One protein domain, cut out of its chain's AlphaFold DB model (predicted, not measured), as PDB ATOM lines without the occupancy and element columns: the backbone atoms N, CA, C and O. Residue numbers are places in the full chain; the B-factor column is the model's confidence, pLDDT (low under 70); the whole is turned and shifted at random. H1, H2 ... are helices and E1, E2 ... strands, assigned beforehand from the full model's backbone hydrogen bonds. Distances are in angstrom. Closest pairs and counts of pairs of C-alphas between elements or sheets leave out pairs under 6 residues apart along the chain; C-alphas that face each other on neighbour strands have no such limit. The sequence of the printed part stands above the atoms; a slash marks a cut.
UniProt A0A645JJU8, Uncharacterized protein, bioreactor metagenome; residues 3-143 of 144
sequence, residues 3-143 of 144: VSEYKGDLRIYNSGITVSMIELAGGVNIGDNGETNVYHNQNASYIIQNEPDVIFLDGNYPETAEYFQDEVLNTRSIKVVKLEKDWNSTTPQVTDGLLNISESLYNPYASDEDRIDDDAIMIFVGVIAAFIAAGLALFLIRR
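AT A GLANCE: This is residues 3 to 143 of the 144 residues of an uncharacterized protein of bioreactor metagenome (UniProt A0A645JJU8). A small parallel pair of strands, E4 and E5, lies in the middle between two helices, H3 over one face and H4 over the other, while a second sheet of three strands, E1, E2 and E3, stands to one side and meets E4 through E1. H1 packs on H4, H2 packs on H3, and the long helix H5 is an arm beyond H4 whose residues 133 to 141, with 142 and 143 after them, stick out. The printed part has 141 residues, with five named helices and five named strands in the order E1 E2 H1 E3 H2 E4 H3 E5 H4 H5; the three-stranded sheet, in the order E1 E2 E3, is antiparallel, and the class is mixed. The whole is compact, with a radius of gyration of the C-alphas of 15.6 A and spans of 45 by 38 by 24 A.

HOW THE PARTS SIT: E1, residues 3 to 6, and E2, residues 9 to 13, form a hairpin, antiparallel, with N 11 and O 4 at 2.8 A. E3, residues 39 to 42, is the other antiparallel neighbour of E2, with N 42 and O 10 at 2.8 A. H2, residues 44 to 50, only grazes this sheet, with its residues 44 to 47. The closest C-alphas of E1 and E4, residues 54 to 57, are those of Val 3 and Leu 57, 5.1 A apart. E4 and E5, residues 79 to 82, are parallel, with N 55 and O 79 at 2.8 A. With H3, residues 65 to 73, they make a strand-helix-strand unit, two parallel neighbour strands with a helix between them in the chain, and its crossover is right-handed. The closest C-alphas of H3 and E5 are those of Ala 65 and Lys 82, 5.6 A apart. H2 and H3 touch, about perpendicular at 85 degrees, closest at the C-alphas of Ala 44 and Leu 73, 5.4 A. H4, residues 94 to 106, comes closest to E4 at the C-alphas of Leu 105 and Val 54, 7.2 A. With its residues 97 to 102 alone it touches H1, residues 17 to 24, at a steep tilt of 48 degrees, the same way; the C-alphas of Leu 98 and Met 21 are closest, 5.5 A. H5, residues 119 to 141, is close to H4 but not clearly touching, with the C-alphas of Val 125 and Leu 99 closest at 6.9 A. Every O i to N i+4 pair is within hydrogen-bond range in H1, H2 and H4; in H3 it is 4 of 5 and in H5 18 of 19.

IN THESE COORDINATES: E1 begins at C-alpha 3, (41.693, 24.339, -27.705). E2 is 12.5 A long from first to last C-alpha, H4 18.6 A and H5 33.1 A. H5 ends at C-alpha 141, (59.891, 17.283, -55.472).

THE WHOLE: The C-alphas of Asn 74 and Ile 141 are the two farthest apart, 48.9 A. The printed part has no cut. The links H1 to E3, E5 to H4 and H4 to H5 are long. The mean pLDDT of the printed part is 81.3, and residues 108 to 143 are under 70.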
ATOM      1  N   VAL A   3      42.237  23.177 -28.423       97.94
ATOM      2  CA  VAL A   3      41.693  24.339 -27.705       97.94
ATOM      3  C   VAL A   3      42.816  25.255 -27.218       97.94
ATOM      4  O   VAL A   3      43.833  24.791 -26.707       97.94
ATOM      5  N   SER A   4      42.609  26.566 -27.322       96.69
ATOM      6  CA  SER A   4      43.402  27.576 -26.611       96.69
ATOM      7  C   SER A   4      42.492  28.541 -25.854       96.69
ATOM      8  O   SER A   4      41.284  28.575 -26.081       96.69
ATOM      9  N   GLU A   5      43.060  29.324 -24.946       93.69
ATOM     10  CA  GLU A   5      42.355  30.398 -24.251       93.69
ATOM     11  C   GLU A   5      42.959  31.739 -24.671       93.69
ATOM     12  O   GLU A   5      44.176  31.875 -24.833       93.69
ATOM     13  N   TYR A   6      42.101  32.729 -24.903       88.25
ATOM     14  CA  TYR A   6      42.541  34.091 -25.154       88.25
ATOM     15  C   TYR A   6      41.559  35.114 -24.588       88.25
ATOM     16  O   TYR A   6      40.481  35.329 -25.141       88.25
ATOM     17  N   LYS A   7      41.998  35.836 -23.552       85.19
ATOM     18  CA  LYS A   7      41.250  36.934 -22.912       85.19
ATOM     19  C   LYS A   7      39.875  36.519 -22.362       85.19
ATOM     20  O   LYS A   7      38.945  37.318 -22.378       85.19
ATOM     21  N   GLY A   8      39.768  35.302 -21.851       80.69
ATOM     22  CA  GLY A   8      38.568  34.712 -21.265       80.69
ATOM     23  C   GLY A   8      37.736  33.876 -22.236       80.69
ATOM     24  O   GLY A   8      36.852  33.156 -21.780       80.69
ATOM     25  N   ASP A   9      38.024  33.924 -23.540       89.44
ATOM     26  CA  ASP A   9      37.335  33.106 -24.540       89.44
ATOM     27  C   ASP A   9      38.119  31.822 -24.831       89.44
ATOM     28  O   ASP A   9      39.343  31.853 -24.997       89.44
ATOM     29  N   LEU A  10      37.406  30.700 -24.975       96.31
ATOM     30  CA  LEU A  10      37.997  29.457 -25.467       96.31
ATOM     31  C   LEU A  10      37.947  29.454 -26.991       96.31
ATOM     32  O   LEU A  10      36.878  29.525 -27.592       96.31
ATOM     33  N   ARG A  11      39.108  29.356 -27.627       97.62
ATOM     34  CA  ARG A  11      39.236  29.200 -29.072       97.62
ATOM     35  C   ARG A  11      39.265  27.724 -29.408       97.62
ATOM     36  O   ARG A  11      40.192  27.020 -29.010       97.62
ATOM     37  N   ILE A  12      38.275  27.276 -30.163       97.62
ATOM     38  CA  ILE A  12      38.182  25.910 -30.669       97.62
ATOM     39  C   ILE A  12      38.566  25.935 -32.140       97.62
ATOM     40  O   ILE A  12      38.034  26.727 -32.917       97.62
ATOM     41  N   TYR A  13      39.544  25.115 -32.508       97.56
ATOM     42  CA  TYR A  13      40.179  25.200 -33.818       97.56
ATOM     43  C   TYR A  13      39.496  24.290 -34.838       97.56
ATOM     44  O   TYR A  13      39.357  23.089 -34.607       97.56
ATOM     45  N   ASN A  14      39.158  24.864 -35.992       96.06
ATOM     46  CA  ASN A  14      38.719  24.137 -37.183       96.06
ATOM     47  C   ASN A  14      39.920  23.590 -37.960       96.06
ATOM     48  O   ASN A  14      39.854  22.516 -38.542       96.06
ATOM     49  N   SER A  15      41.030  24.335 -37.978       93.94
ATOM     50  CA  SER A  15      42.239  23.989 -38.729       93.94
ATOM     51  C   SER A  15      43.503  24.531 -38.057       93.94
ATOM     52  O   SER A  15      43.447  25.356 -37.143       93.94
ATOM     53  N   GLY A  16      44.668  24.054 -38.494       92.00
ATOM     54  CA  GLY A  16      45.973  24.431 -37.948       92.00
ATOM     55  C   GLY A  16      46.881  23.218 -37.776       92.00
ATOM     56  O   GLY A  16      46.447  22.088 -37.980       92.00
ATOM     57  N   ILE A  17      48.136  23.446 -37.386       92.00
ATOM     58  CA  ILE A  17      49.152  22.384 -37.300       92.00
ATOM     59  C   ILE A  17      48.711  21.291 -36.323       92.00
ATOM     60  O   ILE A  17      48.684  20.126 -36.702       92.00
ATOM     61  N   THR A  18      48.275  21.653 -35.113       94.94
ATOM     62  CA  THR A  18      47.769  20.673 -34.140       94.94
ATOM     63  C   THR A  18      46.523  19.934 -34.616       94.94
ATOM     64  O   THR A  18      46.425  18.730 -34.407       94.94
ATOM     65  N   VAL A  19      45.591  20.609 -35.297       95.06
ATOM     66  CA  VAL A  19      44.427  19.930 -35.894       95.06
ATOM     67  C   VAL A  19      44.882  18.907 -36.937       95.06
ATOM     68  O   VAL A  19      44.463  17.756 -36.878       95.06
ATOM     69  N   SER A  20      45.818  19.273 -37.816       93.19
ATOM     70  CA  SER A  20      46.394  18.324 -38.770       93.19
ATOM     71  C   SER A  20      47.153  17.186 -38.083       93.19
ATOM     72  O   SER A  20      47.114  16.066 -38.575       93.19
ATOM     73  N   MET A  21      47.812  17.422 -36.943       93.44
ATOM     74  CA  MET A  21      48.434  16.342 -36.166       93.44
ATOM     75  C   MET A  21      47.389  15.360 -35.623       93.44
ATOM     76  O   MET A  21      47.597  14.154 -35.715       93.44
ATOM     77  N   ILE A  22      46.258  15.857 -35.110       94.31
ATOM     78  CA  ILE A  22      45.139  15.017 -34.651       94.31
ATOM     79  C   ILE A  22      44.650  14.122 -35.792       94.31
ATOM     80  O   ILE A  22      44.528  12.914 -35.611       94.31
ATOM     81  N   GLU A  23      44.420  14.701 -36.970       92.19
ATOM     82  CA  GLU A  23      43.949  13.973 -38.153       92.19
ATOM     83  C   GLU A  23      44.984  12.958 -38.665       92.19
ATOM     84  O   GLU A  23      44.636  11.821 -38.982       92.19
ATOM     85  N   LEU A  24      46.269  13.331 -38.702       88.44
ATOM     86  CA  LEU A  24      47.363  12.438 -39.101       88.44
ATOM     87  C   LEU A  24      47.549  11.267 -38.132       88.44
ATOM     88  O   LEU A  24      47.896  10.170 -38.568       88.44
ATOM     89  N   ALA A  25      47.294  11.475 -36.840       87.94
ATOM     90  CA  ALA A  25      47.274  10.417 -35.832       87.94
ATOM     91  C   ALA A  25      46.015   9.522 -35.915       87.94
ATOM     92  O   ALA A  25      45.878   8.567 -35.150       87.94
ATOM     93  N   GLY A  26      45.094   9.796 -36.846       86.56
ATOM     94  CA  GLY A  26      43.852   9.042 -37.031       86.56
ATOM     95  C   GLY A  26      42.695   9.497 -36.137       86.56
ATOM     96  O   GLY A  26      41.661   8.834 -36.099       86.56
ATOM     97  N   GLY A  27      42.849  10.613 -35.424       90.75
ATOM     98  CA  GLY A  27      41.775  11.239 -34.661       90.75
ATOM     99  C   GLY A  27      40.813  12.038 -35.542       90.75
ATOM    100  O   GLY A  27      41.142  12.451 -36.653       90.75
ATOM    101  N   VAL A  28      39.618  12.306 -35.016       94.25
ATOM    102  CA  VAL A  28      38.627  13.192 -35.646       94.25
ATOM    103  C   VAL A  28      38.572  14.506 -34.876       94.25
ATOM    104  O   VAL A  28      38.373  14.521 -33.657       94.25
ATOM    105  N   ASN A  29      38.728  15.636 -35.569       95.62
ATOM    106  CA  ASN A  29      38.580  16.940 -34.937       95.62
ATOM    107  C   ASN A  29      37.104  17.330 -34.796       95.62
ATOM    108  O   ASN A  29      36.564  18.074 -35.605       95.62
ATOM    109  N   ILE A  30      36.468  16.902 -33.708       94.94
ATOM    110  CA  ILE A  30      35.079  17.289 -33.406       94.94
ATOM    111  C   ILE A  30      34.903  18.781 -33.049       94.94
ATOM    112  O   ILE A  30      33.798  19.230 -32.770       94.94
ATOM    113  N   GLY A  31      35.999  19.550 -32.989       92.31
ATOM    114  CA  GLY A  31      35.948  21.003 -32.827       92.31
ATOM    115  C   GLY A  31      35.585  21.749 -34.109       92.31
ATOM    116  O   GLY A  31      35.188  22.911 -34.018       92.31
ATOM    117  N   ASP A  32      35.713  21.099 -35.268       94.50
ATOM    118  CA  ASP A  32      35.383  21.694 -36.559       94.50
ATOM    119  C   ASP A  32      33.877  21.967 -36.670       94.50
ATOM    120  O   ASP A  32      33.049  21.063 -36.550       94.50
ATOM    121  N   ASN A  33      33.524  23.232 -36.897       93.81
ATOM    122  CA  ASN A  33      32.143  23.668 -37.106       93.81
ATOM    123  C   ASN A  33      31.782  23.860 -38.594       93.81
ATOM    124  O   ASN A  33      30.684  24.329 -38.902       93.81
ATOM    125  N   GLY A  34      32.690  23.527 -39.518       92.38
ATOM    126  CA  GLY A  34      32.504  23.666 -40.962       92.38
ATOM    127  C   GLY A  34      32.723  25.085 -41.501       92.38
ATOM    128  O   GLY A  34      32.532  25.322 -42.696       92.38
ATOM    129  N   GLU A  35      33.119  26.041 -40.656       92.81
ATOM    130  CA  GLU A  35      33.470  27.391 -41.094       92.81
ATOM    131  C   GLU A  35      34.917  27.487 -41.592       92.81
ATOM    132  O   GLU A  35      35.819  26.780 -41.153       92.81
ATOM    133  N   THR A  36      35.179  28.460 -42.468       92.06
ATOM    134  CA  THR A  36      36.519  28.695 -43.035       92.06
ATOM    135  C   THR A  36      37.499  29.363 -42.068       92.06
ATOM    136  O   THR A  36      38.686  29.471 -42.376       92.06
ATOM    137  N   ASN A  37      37.016  29.888 -40.939       93.62
ATOM    138  CA  ASN A  37      37.870  30.509 -39.931       93.62
ATOM    139  C   ASN A  37      38.773  29.453 -39.280       93.62
ATOM    140  O   ASN A  37      38.364  28.312 -39.097       93.62
ATOM    141  N   VAL A  38      39.996  29.838 -38.898       94.69
ATOM    142  CA  VAL A  38      40.959  28.915 -38.260       94.69
ATOM    143  C   VAL A  38      40.424  28.383 -36.929       94.69
ATOM    144  O   VAL A  38      40.635  27.221 -36.591       94.69
ATOM    145  N   TYR A  39      39.721  29.232 -36.187       97.00
ATOM    146  CA  TYR A  39      39.073  28.900 -34.929       97.00
ATOM    147  C   TYR A  39      37.775  29.691 -34.787       97.00
ATOM    148  O   TYR A  39      37.580  30.717 -35.447       97.00
ATOM    149  N   HIS A  40      36.932  29.249 -33.864       95.75
ATOM    150  CA  HIS A  40      35.778  29.990 -33.368       95.75
ATOM    151  C   HIS A  40      35.843  30.096 -31.842       95.75
ATOM    152  O   HIS A  40      36.469  29.274 -31.171       95.75
ATOM    153  N   ASN A  41      35.253  31.160 -31.298       96.38
ATOM    154  CA  ASN A  41      35.215  31.385 -29.855       96.38
ATOM    155  C   ASN A  41      33.978  30.712 -29.263       96.38
ATOM    156  O   ASN A  41      32.866  30.915 -29.749       96.38
ATOM    157  N   GLN A  42      34.177  29.958 -28.190       95.25
ATOM    158  CA  GLN A  42      33.138  29.259 -27.447       95.25
ATOM    159  C   GLN A  42      33.414  29.332 -25.942       95.25
ATOM    160  O   GLN A  42      34.426  29.862 -25.484       95.25
ATOM    161  N   ASN A  43      32.492  28.776 -25.163       93.56
ATOM    162  CA  ASN A  43      32.646  28.578 -23.726       93.56
ATOM    163  C   ASN A  43      32.776  27.080 -23.390       93.56
ATOM    164  O   ASN A  43      32.597  26.213 -24.248       93.56
ATOM    165  N   ALA A  44      33.041  26.768 -22.120       93.50
ATOM    166  CA  ALA A  44      33.189  25.389 -21.653       93.50
ATOM    167  C   ALA A  44      31.954  24.512 -21.935       93.50
ATOM    168  O   ALA A  44      32.092  23.322 -22.207       93.50
ATOM    169  N   SER A  45      30.744  25.088 -21.946       93.44
ATOM    170  CA  SER A  45      29.521  24.318 -22.206       93.44
ATOM    171  C   SER A  45      29.466  23.741 -23.622       93.44
ATOM    172  O   SER A  45      28.957  22.636 -23.793       93.44
ATOM    173  N   TYR A  46      30.044  24.428 -24.617       94.19
ATOM    174  CA  TYR A  46      30.178  23.889 -25.972       94.19
ATOM    175  C   TYR A  46      31.043  22.628 -25.974       94.19
ATOM    176  O   TYR A  46      30.681  21.621 -26.577       94.19
ATOM    177  N   ILE A  47      32.182  22.677 -25.280       95.06
ATOM    178  CA  ILE A  47      33.116  21.553 -25.186       95.06
ATOM    179  C   ILE A  47      32.421  20.357 -24.535       95.06
ATOM    180  O   ILE A  47      32.460  19.261 -25.081       95.06
ATOM    181  N   ILE A  48      31.734  20.580 -23.412       93.88
ATOM    182  CA  ILE A  48      31.032  19.522 -22.677       93.88
ATOM    183  C   ILE A  48      29.940  18.876 -23.540       93.88
ATOM    184  O   ILE A  48      29.830  17.660 -23.551       93.88
ATOM    185  N   GLN A  49      29.165  19.665 -24.293       93.81
ATOM    186  CA  GLN A  49      28.089  19.148 -25.152       93.81
ATOM    187  C   GLN A  49      28.590  18.346 -26.356       93.81
ATOM    188  O   GLN A  49      27.872  17.479 -26.842       93.81
ATOM    189  N   ASN A  50      29.788  18.654 -26.857       94.81
ATOM    190  CA  ASN A  50      30.395  17.903 -27.954       94.81
ATOM    191  C   ASN A  50      31.089  16.619 -27.476       94.81
ATOM    192  O   ASN A  50      31.482  15.821 -28.317       94.81
ATOM    193  N   GLU A  51      31.243  16.428 -26.161       94.25
ATOM    194  CA  GLU A  51      31.790  15.212 -25.544       94.25
ATOM    195  C   GLU A  51      33.099  14.710 -26.203       94.25
ATOM    196  O   GLU A  51      33.169  13.564 -26.643       94.25
ATOM    197  N   PRO A  52      34.164  15.537 -26.307       94.31
ATOM    198  CA  PRO A  52      35.436  15.069 -26.847       94.31
ATOM    199  C   PRO A  52      36.049  13.979 -25.973       94.31
ATOM    200  O   PRO A  52      36.162  14.150 -24.761       94.31
ATOM    201  N   ASP A  53      36.577  12.932 -26.610       92.44
ATOM    202  CA  ASP A  53      37.384  11.915 -25.924       92.44
ATOM    203  C   ASP A  53      38.647  12.533 -25.304       92.44
ATOM    204  O   ASP A  53      39.039  12.217 -24.179       92.44
ATOM    205  N   VAL A  54      39.282  13.450 -26.046       95.06
ATOM    206  CA  VAL A  54      40.469  14.181 -25.603       95.06
ATOM    207  C   VAL A  54      40.467  15.631 -26.091       95.06
ATOM    208  O   VAL A  54      40.141  15.948 -27.247       95.06
ATOM    209  N   ILE A  55      40.883  16.523 -25.198       96.94
ATOM    210  CA  ILE A  55      41.218  17.912 -25.493       96.94
ATOM    211  C   ILE A  55      42.733  18.045 -25.485       96.94
ATOM    212  O   ILE A  55      43.378  17.813 -24.467       96.94
ATOM    213  N   PHE A  56      43.283  18.484 -26.607       97.50
ATOM    214  CA  PHE A  56      44.647  18.975 -26.681       97.50
ATOM    215  C   PHE A  56      44.622  20.469 -26.375       97.50
ATOM    216  O   PHE A  56      44.038  21.253 -27.124       97.50
ATOM    217  N   LEU A  57      45.197  20.853 -25.242       97.69
ATOM    218  CA  LEU A  57      45.239  22.226 -24.759       97.69
ATOM    219  C   LEU A  57      46.543  22.889 -25.204       97.69
ATOM    220  O   LEU A  57      47.618  22.297 -25.104       97.69
ATOM    221  N   ASP A  58      46.447  24.119 -25.704       96.81
ATOM    222  CA  ASP A  58      47.605  24.884 -26.156       96.81
ATOM    223  C   ASP A  58      48.671  25.044 -25.065       96.81
ATOM    224  O   ASP A  58      48.374  25.404 -23.924       96.81
ATOM    225  N   GLY A  59      49.937  24.839 -25.434       94.69
ATOM    226  CA  GLY A  59      51.049  24.909 -24.487       94.69
ATOM    227  C   GLY A  59      51.315  26.293 -23.907       94.69
ATOM    228  O   GLY A  59      51.974  26.411 -22.869       94.69
ATOM    229  N   ASN A  60      50.796  27.358 -24.526       94.12
ATOM    230  CA  ASN A  60      50.879  28.712 -23.980       94.12
ATOM    231  C   ASN A  60      49.798  29.005 -22.942       94.12
ATOM    232  O   ASN A  60      49.874  30.056 -22.305       94.12
ATOM    233  N   TYR A  61      48.832  28.102 -22.736       94.88
ATOM    234  CA  TYR A  61      47.916  28.217 -21.611       94.88
ATOM    235  C   TYR A  61      48.728  28.282 -20.304       94.88
ATOM    236  O   TYR A  61      49.631  27.460 -20.113       94.88
ATOM    237  N   PRO A  62      48.499  29.271 -19.425       93.31
ATOM    238  CA  PRO A  62      49.375  29.493 -18.275       93.31
ATOM    239  C   PRO A  62      49.279  28.382 -17.225       93.31
ATOM    240  O   PRO A  62      50.296  28.038 -16.627       93.31
ATOM    241  N   GLU A  63      48.100  27.785 -17.056       94.88
ATOM    242  CA  GLU A  63      47.822  26.811 -15.994       94.88
ATOM    243  C   GLU A  63      47.981  25.355 -16.471       94.88
ATOM    244  O   GLU A  63      48.361  25.093 -17.618       94.88
ATOM    245  N   THR A  64      47.745  24.386 -15.586       94.25
ATOM    246  CA  THR A  64      47.885  22.950 -15.888       94.25
ATOM    247  C   THR A  64      46.641  22.366 -16.568       94.25
ATOM    248  O   THR A  64      45.591  23.009 -16.647       94.25
ATOM    249  N   ALA A  65      46.751  21.131 -17.069       95.25
ATOM    250  CA  ALA A  65      45.607  20.400 -17.613       95.25
ATOM    251  C   ALA A  65      44.548  20.120 -16.531       95.25
ATOM    252  O   ALA A  65      43.355  20.279 -16.788       95.25
ATOM    253  N   GLU A  66      44.977  19.791 -15.310       94.75
ATOM    254  CA  GLU A  66      44.098  19.556 -14.157       94.75
ATOM    255  C   GLU A  66      43.350  20.829 -13.771       94.75
ATOM    256  O   GLU A  66      42.143  20.786 -13.549       94.75
ATOM    257  N   TYR A  67      44.037  21.977 -13.761       95.25
ATOM    258  CA  TYR A  67      43.384  23.263 -13.536       95.25
ATOM    259  C   TYR A  67      42.308  23.520 -14.595       95.25
ATOM    260  O   TYR A  67      41.194  23.918 -14.271       95.25
ATOM    261  N   PHE A  68      42.605  23.255 -15.871       95.88
ATOM    262  CA  PHE A  68      41.622  23.420 -16.940       95.88
ATOM    263  C   PHE A  68      40.400  22.503 -16.747       95.88
ATOM    264  O   PHE A  68      39.264  22.938 -16.937       95.88
ATOM    265  N   GLN A  69      40.602  21.253 -16.329       95.19
ATOM    266  CA  GLN A  69      39.509  20.324 -16.017       95.19
ATOM    267  C   GLN A  69      38.651  20.803 -14.841       95.19
ATOM    268  O   GLN A  69      37.424  20.823 -14.948       95.19
ATOM    269  N   ASP A  70      39.281  21.196 -13.737       94.94
ATOM    270  CA  ASP A  70      38.584  21.518 -12.491       94.94
ATOM    271  C   ASP A  70      37.937  22.912 -12.533       94.94
ATOM    272  O   ASP A  70      36.784  23.069 -12.137       94.94
ATOM    273  N   GLU A  71      38.636  23.913 -13.070       94.88
ATOM    274  CA  GLU A  71      38.232  25.322 -12.969       94.88
ATOM    275  C   GLU A  71      37.572  25.861 -14.245       94.88
ATOM    276  O   GLU A  71      36.728  26.755 -14.172       94.88
ATOM    277  N   VAL A  72      37.921  25.330 -15.426       94.19
ATOM    278  CA  VAL A  72      37.331  25.783 -16.702       94.19
ATOM    279  C   VAL A  72      36.199  24.865 -17.143       94.19
ATOM    280  O   VAL A  72      35.104  25.338 -17.451       94.19
ATOM    281  N   LEU A  73      36.442  23.553 -17.184       93.81
ATOM    282  CA  LEU A  73      35.439  22.575 -17.611       93.81
ATOM    283  C   LEU A  73      34.512  22.141 -16.474       93.81
ATOM    284  O   LEU A  73      33.398  21.691 -16.746       93.81
ATOM    285  N   ASN A  74      34.951  22.270 -15.219       94.50
ATOM    286  CA  ASN A  74      34.259  21.743 -14.043       94.50
ATOM    287  C   ASN A  74      33.891  20.251 -14.198       94.50
ATOM    288  O   ASN A  74      32.810  19.802 -13.811       94.50
ATOM    289  N   THR A  75      34.775  19.476 -14.835       90.75
ATOM    290  CA  THR A  75      34.637  18.026 -14.989       90.75
ATOM    291  C   THR A  75      35.979  17.361 -15.276       90.75
ATOM    292  O   THR A  75      36.816  17.884 -16.010       90.75
ATOM    293  N   ARG A  76      36.141  16.140 -14.760       89.62
ATOM    294  CA  ARG A  76      37.270  15.243 -15.059       89.62
ATOM    295  C   ARG A  76      36.906  14.114 -16.023       89.62
ATOM    296  O   ARG A  76      37.722  13.236 -16.274       89.62
ATOM    297  N   SER A  77      35.678  14.109 -16.544       89.94
ATOM    298  CA  SER A  77      35.216  13.084 -17.489       89.94
ATOM    299  C   SER A  77      35.874  13.193 -18.863       89.94
ATOM    300  O   SER A  77      35.858  12.227 -19.615       89.94
ATOM    301  N   ILE A  78      36.430  14.360 -19.192       92.19
ATOM    302  CA  ILE A  78      37.099  14.630 -20.462       92.19
ATOM    303  C   ILE A  78      38.603  14.641 -20.210       92.19
ATOM    304  O   ILE A  78      39.072  15.418 -19.375       92.19
ATOM    305  N   LYS A  79      39.367  13.817 -20.934       93.25
ATOM    306  CA  LYS A  79      40.832  13.833 -20.857       93.25
ATOM    307  C   LYS A  79      41.354  15.152 -21.426       93.25
ATOM    308  O   LYS A  79      40.990  15.538 -22.536       93.25
ATOM    309  N   VAL A  80      42.227  15.831 -20.687       95.56
ATOM    310  CA  VAL A  80      42.907  17.048 -21.149       95.56
ATOM    311  C   VAL A  80      44.403  16.783 -21.174       95.56
ATOM    312  O   VAL A  80      44.968  16.331 -20.186       95.56
ATOM    313  N   VAL A  81      45.034  17.061 -22.310       95.06
ATOM    314  CA  VAL A  81      46.474  16.920 -22.526       95.06
ATOM    315  C   VAL A  81      47.014  18.282 -22.923       95.06
ATOM    316  O   VAL A  81      46.681  18.801 -23.991       95.06
ATOM    317  N   LYS A  82      47.820  18.889 -22.051       95.88
ATOM    318  CA  LYS A  82      48.494  20.147 -22.368       95.88
ATOM    319  C   LYS A  82      49.715  19.851 -23.229       95.88
ATOM    320  O   LYS A  82      50.597  19.108 -22.819       95.88
ATOM    321  N   LEU A  83      49.746  20.432 -24.420       95.06
ATOM    322  CA  LEU A  83      50.873  20.289 -25.335       95.06
ATOM    323  C   LEU A  83      52.050  21.156 -24.884       95.06
ATOM    324  O   LEU A  83      51.866  22.159 -24.194       95.06
ATOM    325  N   GLU A  84      53.258  20.840 -25.344       92.31
ATOM    326  CA  GLU A  84      54.378  21.772 -25.217       92.31
ATOM    327  C   GLU A  84      54.218  22.971 -26.158       92.31
ATOM    328  O   GLU A  84      53.642  22.881 -27.247       92.31
ATOM    329  N   LYS A  85      54.775  24.116 -25.748       90.06
ATOM    330  CA  LYS A  85      54.653  25.395 -26.474       90.06
ATOM    331  C   LYS A  85      55.144  25.319 -27.917       90.06
ATOM    332  O   LYS A  85      54.550  25.935 -28.801       90.06
ATOM    333  N   ASP A  86      56.198  24.545 -28.149       88.06
ATOM    334  CA  ASP A  86      56.883  24.482 -29.439       88.06
ATOM    335  C   ASP A  86      56.296  23.415 -30.377       88.06
ATOM    336  O   ASP A  86      56.675  23.343 -31.547       88.06
ATOM    337  N   TRP A  87      55.358  22.592 -29.898       88.56
ATOM    338  CA  TRP A  87      54.770  21.507 -30.689       88.56
ATOM    339  C   TRP A  87      53.750  21.997 -31.713       88.56
ATOM    340  O   TRP A  87      53.608  21.390 -32.770       88.56
ATOM    341  N   ASN A  88      53.079  23.123 -31.461       86.00
ATOM    342  CA  ASN A  88      52.214  23.767 -32.452       86.00
ATOM    343  C   ASN A  88      53.028  24.686 -33.381       86.00
ATOM    344  O   ASN A  88      52.812  25.897 -33.451       86.00
ATOM    345  N   SER A  89      54.019  24.120 -34.068       80.50
ATOM    346  CA  SER A  89      54.919  24.864 -34.946       80.50
ATOM    347  C   SER A  89      55.353  24.027 -36.151       80.50
ATOM    348  O   SER A  89      55.037  22.848 -36.263       80.50
ATOM    349  N   THR A  90      56.073  24.642 -37.089       75.62
ATOM    350  CA  THR A  90      56.654  23.938 -38.245       75.62
ATOM    351  C   THR A  90      58.097  23.495 -37.998       75.62
ATOM    352  O   THR A  90      58.820  23.209 -38.953       75.62
ATOM    353  N   THR A  91      58.569  23.530 -36.751       79.50
ATOM    354  CA  THR A  91      59.929  23.108 -36.399       79.50
ATOM    355  C   THR A  91      59.966  21.597 -36.142       79.50
ATOM    356  O   THR A  91      58.916  20.976 -35.984       79.50
ATOM    357  N   PRO A  92      61.152  20.957 -36.105       77.06
ATOM    358  CA  PRO A  92      61.252  19.503 -35.937       77.06
ATOM    359  C   PRO A  92      60.528  18.935 -34.703       77.06
ATOM    360  O   PRO A  92      60.057  17.799 -34.750       77.06
ATOM    361  N   GLN A  93      60.387  19.740 -33.644       79.12
ATOM    362  CA  GLN A  93      59.671  19.422 -32.402       79.12
ATOM    363  C   GLN A  93      58.183  19.091 -32.613       79.12
ATOM    364  O   GLN A  93      57.580  18.448 -31.761       79.12
ATOM    365  N   VAL A  94      57.590  19.461 -33.755       82.94
ATOM    366  CA  VAL A  94      56.231  19.031 -34.141       82.94
ATOM    367  C   VAL A  94      56.093  17.501 -34.161       82.94
ATOM    368  O   VAL A  94      55.013  16.969 -33.923       82.94
ATOM    369  N   THR A  95      57.192  16.777 -34.403       82.25
ATOM    370  CA  THR A  95      57.210  15.307 -34.406       82.25
ATOM    371  C   THR A  95      56.925  14.748 -33.013       82.25
ATOM    372  O   THR A  95      56.141  13.811 -32.885       82.25
ATOM    373  N   ASP A  96      57.496  15.359 -31.971       87.12
ATOM    374  CA  ASP A  96      57.247  14.978 -30.576       87.12
ATOM    375  C   ASP A  96      55.796  15.280 -30.176       87.12
ATOM    376  O   ASP A  96      55.156  14.488 -29.484       87.12
ATOM    377  N   GLY A  97      55.241  16.387 -30.680       89.00
ATOM    378  CA  GLY A  97      53.826  16.712 -30.511       89.00
ATOM    379  C   GLY A  97      52.896  15.690 -31.158       89.00
ATOM    380  O   GLY A  97      51.921  15.262 -30.542       89.00
ATOM    381  N   LEU A  98      53.213  15.252 -32.378       89.62
ATOM    382  CA  LEU A  98      52.436  14.226 -33.068       89.62
ATOM    383  C   LEU A  98      52.489  12.878 -32.339       89.62
ATOM    384  O   LEU A  98      51.465  12.202 -32.238       89.62
ATOM    385  N   LEU A  99      53.662  12.505 -31.821       86.75
ATOM    386  CA  LEU A  99      53.843  11.313 -30.991       86.75
ATOM    387  C   LEU A  99      52.918  11.347 -29.778       86.75
ATOM    388  O   LEU A  99      52.116  10.435 -29.588       86.75
ATOM    389  N   ASN A 100      52.961  12.442 -29.021       88.75
ATOM    390  CA  ASN A 100      52.145  12.610 -27.827       88.75
ATOM    391  C   ASN A 100      50.635  12.613 -28.135       88.75
ATOM    392  O   ASN A 100      49.845  12.013 -27.403       88.75
ATOM    393  N   ILE A 101      50.223  13.231 -29.247       91.50
ATOM    394  CA  ILE A 101      48.830  13.194 -29.719       91.50
ATOM    395  C   ILE A 101      48.408  11.760 -30.047       91.50
ATOM    396  O   ILE A 101      47.343  11.324 -29.609       91.50
ATOM    397  N   SER A 102      49.243  11.011 -30.771       88.75
ATOM    398  CA  SER A 102      48.982   9.607 -31.100       88.75
ATOM    399  C   SER A 102      48.854   8.752 -29.838       88.75
ATOM    400  O   SER A 102      47.877   8.024 -29.678       88.75
ATOM    401  N   GLU A 103      49.797   8.866 -28.906       86.50
ATOM    402  CA  GLU A 103      49.746   8.165 -27.619       86.50
ATOM    403  C   GLU A 103      48.481   8.517 -26.837       86.50
ATOM    404  O   GLU A 103      47.810   7.638 -26.307       86.50
ATOM    405  N   SER A 104      48.093   9.791 -26.825       87.75
ATOM    406  CA  SER A 104      46.918  10.251 -26.089       87.75
ATOM    407  C   SER A 104      45.601   9.687 -26.617       87.75
ATOM    408  O   SER A 104      44.688   9.492 -25.811       87.75
ATOM    409  N   LEU A 105      45.513   9.432 -27.930       86.94
ATOM    410  CA  LEU A 105      44.341   8.855 -28.596       86.94
ATOM    411  C   LEU A 105      44.208   7.342 -28.366       86.94
ATOM    412  O   LEU A 105      43.094   6.857 -28.183       86.94
ATOM    413  N   TYR A 106      45.316   6.596 -28.366       81.69
ATOM    414  CA  TYR A 106      45.287   5.125 -28.295       81.69
ATOM    415  C   TYR A 106      45.668   4.552 -26.926       81.69
ATOM    416  O   TYR A 106      45.349   3.400 -26.636       81.69
ATOM    417  N   ASN A 107      46.297   5.349 -26.064       71.69
ATOM    418  CA  ASN A 107      46.545   5.033 -24.665       71.69
ATOM    419  C   ASN A 107      45.870   6.089 -23.766       71.69
ATOM    420  O   ASN A 107      46.495   7.063 -23.327       71.69
ATOM    421  N   PRO A 108      44.565   5.930 -23.475       52.84
ATOM    422  CA  PRO A 108      43.806   6.917 -22.716       52.84
ATOM    423  C   PRO A 108      44.342   7.127 -21.288       52.84
ATOM    424  O   PRO A 108      44.086   8.190 -20.731       52.84
ATOM    425  N   TYR A 109      45.156   6.206 -20.753       49.59
ATOM    426  CA  TYR A 109      45.715   6.251 -19.396       49.59
ATOM    427  C   TYR A 109      47.240   6.400 -19.324       49.59
ATOM    428  O   TYR A 109      47.786   6.229 -18.240       49.59
ATOM    429  N   ALA A 110      47.930   6.719 -20.426       49.34
ATOM    430  CA  ALA A 110      49.351   7.053 -20.354       49.34
ATOM    431  C   ALA A 110      49.533   8.254 -19.413       49.34
ATOM    432  O   ALA A 110      49.139   9.374 -19.746       49.34
ATOM    433  N   SER A 111      50.055   7.992 -18.216       43.38
ATOM    434  CA  SER A 111      50.549   9.030 -17.325       43.38
ATOM    435  C   SER A 111      51.862   9.570 -17.896       43.38
ATOM    436  O   SER A 111      52.577   8.844 -18.592       43.38
ATOM    437  N   ASP A 112      52.214  10.823 -17.595       47.12
ATOM    438  CA  ASP A 112      53.509  11.395 -17.999       47.12
ATOM    439  C   ASP A 112      54.712  10.567 -17.481       47.12
ATOM    440  O   ASP A 112      55.818  10.678 -18.017       47.12
ATOM    441  N   GLU A 113      54.494   9.708 -16.475       43.62
ATOM    442  CA  GLU A 113      55.482   8.792 -15.893       43.62
ATOM    443  C   GLU A 113      55.576   7.423 -16.604       43.62
ATOM    444  O   GLU A 113      56.620   6.779 -16.519       43.62
ATOM    445  N   ASP A 114      54.560   6.995 -17.365       46.81
ATOM    446  CA  ASP A 114      54.504   5.678 -18.034       46.81
ATOM    447  C   ASP A 114      55.094   5.683 -19.457       46.81
ATOM    448  O   ASP A 114      54.780   4.825 -20.283       46.81
ATOM    449  N   ARG A 115      55.971   6.644 -19.772       50.19
ATOM    450  CA  ARG A 115      56.523   6.879 -21.124       50.19
ATOM    451  C   ARG A 115      57.366   5.742 -21.728       50.19
ATOM    452  O   ARG A 115      58.031   5.985 -22.731       50.19
ATOM    453  N   ILE A 116      57.370   4.527 -21.177       50.06
ATOM    454  CA  ILE A 116      58.060   3.379 -21.777       50.06
ATOM    455  C   ILE A 116      57.274   2.081 -21.529       50.06
ATOM    456  O   ILE A 116      57.502   1.390 -20.539       50.06
ATOM    457  N   ASP A 117      56.413   1.714 -22.478       46.88
ATOM    458  CA  ASP A 117      56.267   0.309 -22.874       46.88
ATOM    459  C   ASP A 117      56.064   0.246 -24.402       46.88
ATOM    460  O   ASP A 117      55.121   0.804 -24.966       46.88
ATOM    461  N   ASP A 118      57.050  -0.337 -25.085       53.50
ATOM    462  CA  ASP A 118      57.716   0.312 -26.231       53.50
ATOM    463  C   ASP A 118      57.379  -0.307 -27.610       53.50
ATOM    464  O   ASP A 118      57.780   0.207 -28.649       53.50
ATOM    465  N   ASP A 119      56.601  -1.391 -27.689       50.03
ATOM    466  CA  ASP A 119      56.552  -2.181 -28.938       50.03
ATOM    467  C   ASP A 119      55.397  -1.833 -29.895       50.03
ATOM    468  O   ASP A 119      55.587  -1.768 -31.113       50.03
ATOM    469  N   ALA A 120      54.181  -1.590 -29.397       50.50
ATOM    470  CA  ALA A 120      53.029  -1.319 -30.272       50.50
ATOM    471  C   ALA A 120      53.008   0.135 -30.774       50.50
ATOM    472  O   ALA A 120      52.637   0.404 -31.921       50.50
ATOM    473  N   ILE A 121      53.449   1.061 -29.919       52.16
ATOM    474  CA  ILE A 121      53.532   2.489 -30.224       52.16
ATOM    475  C   ILE A 121      54.645   2.724 -31.250       52.16
ATOM    476  O   ILE A 121      54.375   3.345 -32.275       52.16
ATOM    477  N   MET A 122      55.840   2.136 -31.088       50.56
ATOM    478  CA  MET A 122      56.923   2.281 -32.074       50.56
ATOM    479  C   MET A 122      56.553   1.790 -33.478       50.56
ATOM    480  O   MET A 122      56.947   2.417 -34.464       50.56
ATOM    481  N   ILE A 123      55.781   0.706 -33.606       52.28
ATOM    482  CA  ILE A 123      55.350   0.210 -34.923       52.28
ATOM    483  C   ILE A 123      54.412   1.220 -35.597       52.28
ATOM    484  O   ILE A 123      54.580   1.518 -36.780       52.28
ATOM    485  N   PHE A 124      53.455   1.787 -34.860       50.50
ATOM    486  CA  PHE A 124      52.509   2.761 -35.410       50.50
ATOM    487  C   PHE A 124      53.184   4.103 -35.734       50.50
ATOM    488  O   PHE A 124      53.008   4.661 -36.820       50.50
ATOM    489  N   VAL A 125      54.046   4.569 -34.834       53.59
ATOM    490  CA  VAL A 125      54.887   5.758 -35.002       53.59
ATOM    491  C   VAL A 125      55.807   5.624 -36.209       53.59
ATOM    492  O   VAL A 125      55.907   6.551 -37.013       53.59
ATOM    493  N   GLY A 126      56.449   4.465 -36.377       47.22
ATOM    494  CA  GLY A 126      57.318   4.192 -37.517       47.22
ATOM    495  C   GLY A 126      56.571   4.292 -38.847       47.22
ATOM    496  O   GLY A 126      57.099   4.845 -39.815       47.22
ATOM    497  N   VAL A 127      55.317   3.831 -38.886       54.00
ATOM    498  CA  VAL A 127      54.455   3.947 -40.068       54.00
ATOM    499  C   VAL A 127      54.100   5.413 -40.347       54.00
ATOM    500  O   VAL A 127      54.276   5.869 -41.478       54.00
ATOM    501  N   ILE A 128      53.684   6.187 -39.341       54.28
ATOM    502  CA  ILE A 128      53.318   7.606 -39.513       54.28
ATOM    503  C   ILE A 128      54.524   8.470 -39.903       54.28
ATOM    504  O   ILE A 128      54.440   9.257 -40.849       54.28
ATOM    505  N   ALA A 129      55.668   8.304 -39.236       52.09
ATOM    506  CA  ALA A 129      56.886   9.046 -39.551       52.09
ATOM    507  C   ALA A 129      57.357   8.779 -40.993       52.09
ATOM    508  O   ALA A 129      57.773   9.708 -41.693       52.09
ATOM    509  N   ALA A 130      57.221   7.540 -41.478       55.59
ATOM    510  CA  ALA A 130      57.511   7.198 -42.868       55.59
ATOM    511  C   ALA A 130      56.570   7.917 -43.853       55.59
ATOM    512  O   ALA A 130      57.033   8.416 -44.882       55.59
ATOM    513  N   PHE A 131      55.278   8.039 -43.532       56.62
ATOM    514  CA  PHE A 131      54.327   8.799 -44.353       56.62
ATOM    515  C   PHE A 131      54.617  10.303 -44.361       56.62
ATOM    516  O   PHE A 131      54.514  10.930 -45.416       56.62
ATOM    517  N   ILE A 132      55.044  10.884 -43.237       57.34
ATOM    518  CA  ILE A 132      55.413  12.306 -43.154       57.34
ATOM    519  C   ILE A 132      56.689  12.589 -43.941       57.34
ATOM    520  O   ILE A 132      56.724  13.535 -44.729       57.34
ATOM    521  N   ALA A 133      57.716  11.750 -43.797       56.41
ATOM    522  CA  ALA A 133      58.945  11.869 -44.575       56.41
ATOM    523  C   ALA A 133      58.670  11.732 -46.082       56.41
ATOM    524  O   ALA A 133      59.167  12.530 -46.878       56.41
ATOM    525  N   ALA A 134      57.824  10.773 -46.477       56.38
ATOM    526  CA  ALA A 134      57.404  10.606 -47.865       56.38
ATOM    527  C   ALA A 134      56.586  11.807 -48.370       56.38
ATOM    528  O   ALA A 134      56.809  12.274 -49.487       56.38
ATOM    529  N   GLY A 135      55.679  12.343 -47.550       56.81
ATOM    530  CA  GLY A 135      54.864  13.516 -47.864       56.81
ATOM    531  C   GLY A 135      55.695  14.788 -48.037       56.81
ATOM    532  O   GLY A 135      55.523  15.499 -49.027       56.81
ATOM    533  N   LEU A 136      56.650  15.040 -47.136       48.53
ATOM    534  CA  LEU A 136      57.598  16.155 -47.229       48.53
ATOM    535  C   LEU A 136      58.509  16.017 -48.454       48.53
ATOM    536  O   LEU A 136      58.684  16.984 -49.193       48.53
ATOM    537  N   ALA A 137      59.040  14.821 -48.719       51.22
ATOM    538  CA  ALA A 137      59.853  14.565 -49.907       51.22
ATOM    539  C   ALA A 137      59.055  14.792 -51.203       51.22
ATOM    540  O   ALA A 137      59.534  15.464 -52.117       51.22
ATOM    541  N   LEU A 138      57.813  14.306 -51.277       45.62
ATOM    542  CA  LEU A 138      56.929  14.516 -52.427       45.62
ATOM    543  C   LEU A 138      56.534  15.988 -52.608       45.62
ATOM    544  O   LEU A 138      56.466  16.465 -53.743       45.62
ATOM    545  N   PHE A 139      56.296  16.719 -51.519       53.31
ATOM    546  CA  PHE A 139      56.013  18.153 -51.556       53.31
ATOM    547  C   PHE A 139      57.215  18.964 -52.064       53.31
ATOM    548  O   PHE A 139      57.043  19.879 -52.869       53.31
ATOM    549  N   LEU A 140      58.435  18.594 -51.659       46.56
ATOM    550  CA  LEU A 140      59.670  19.226 -52.128       46.56
ATOM    551  C   LEU A 140      59.968  18.910 -53.604       46.56
ATOM    552  O   LEU A 140      60.378  19.806 -54.337       46.56
ATOM    553  N   ILE A 141      59.706  17.681 -54.063       57.38
ATOM    554  CA  ILE A 141      59.891  17.283 -55.472       57.38
ATOM    555  C   ILE A 141      58.880  17.981 -56.391       57.38
ATOM    556  O   ILE A 141      59.242  18.393 -57.486       57.38
ATOM    557  N   ARG A 142      57.622  18.157 -55.963       42.97
ATOM    558  CA  ARG A 142      56.580  18.824 -56.770       42.97
ATOM    559  C   ARG A 142      56.776  20.333 -56.947       42.97
ATOM    560  O   ARG A 142      56.061  20.931 -57.745       42.97
ATOM    561  N   ARG A 143      57.674  20.958 -56.178       43.19
ATOM    562  CA  ARG A 143      57.927  22.408 -56.214       43.19
ATOM    563  C   ARG A 143      59.095  22.802 -57.140       43.19
ATOM    564  O   ARG A 143      59.335  23.997 -57.305       43.19
TER     565      ARG A 143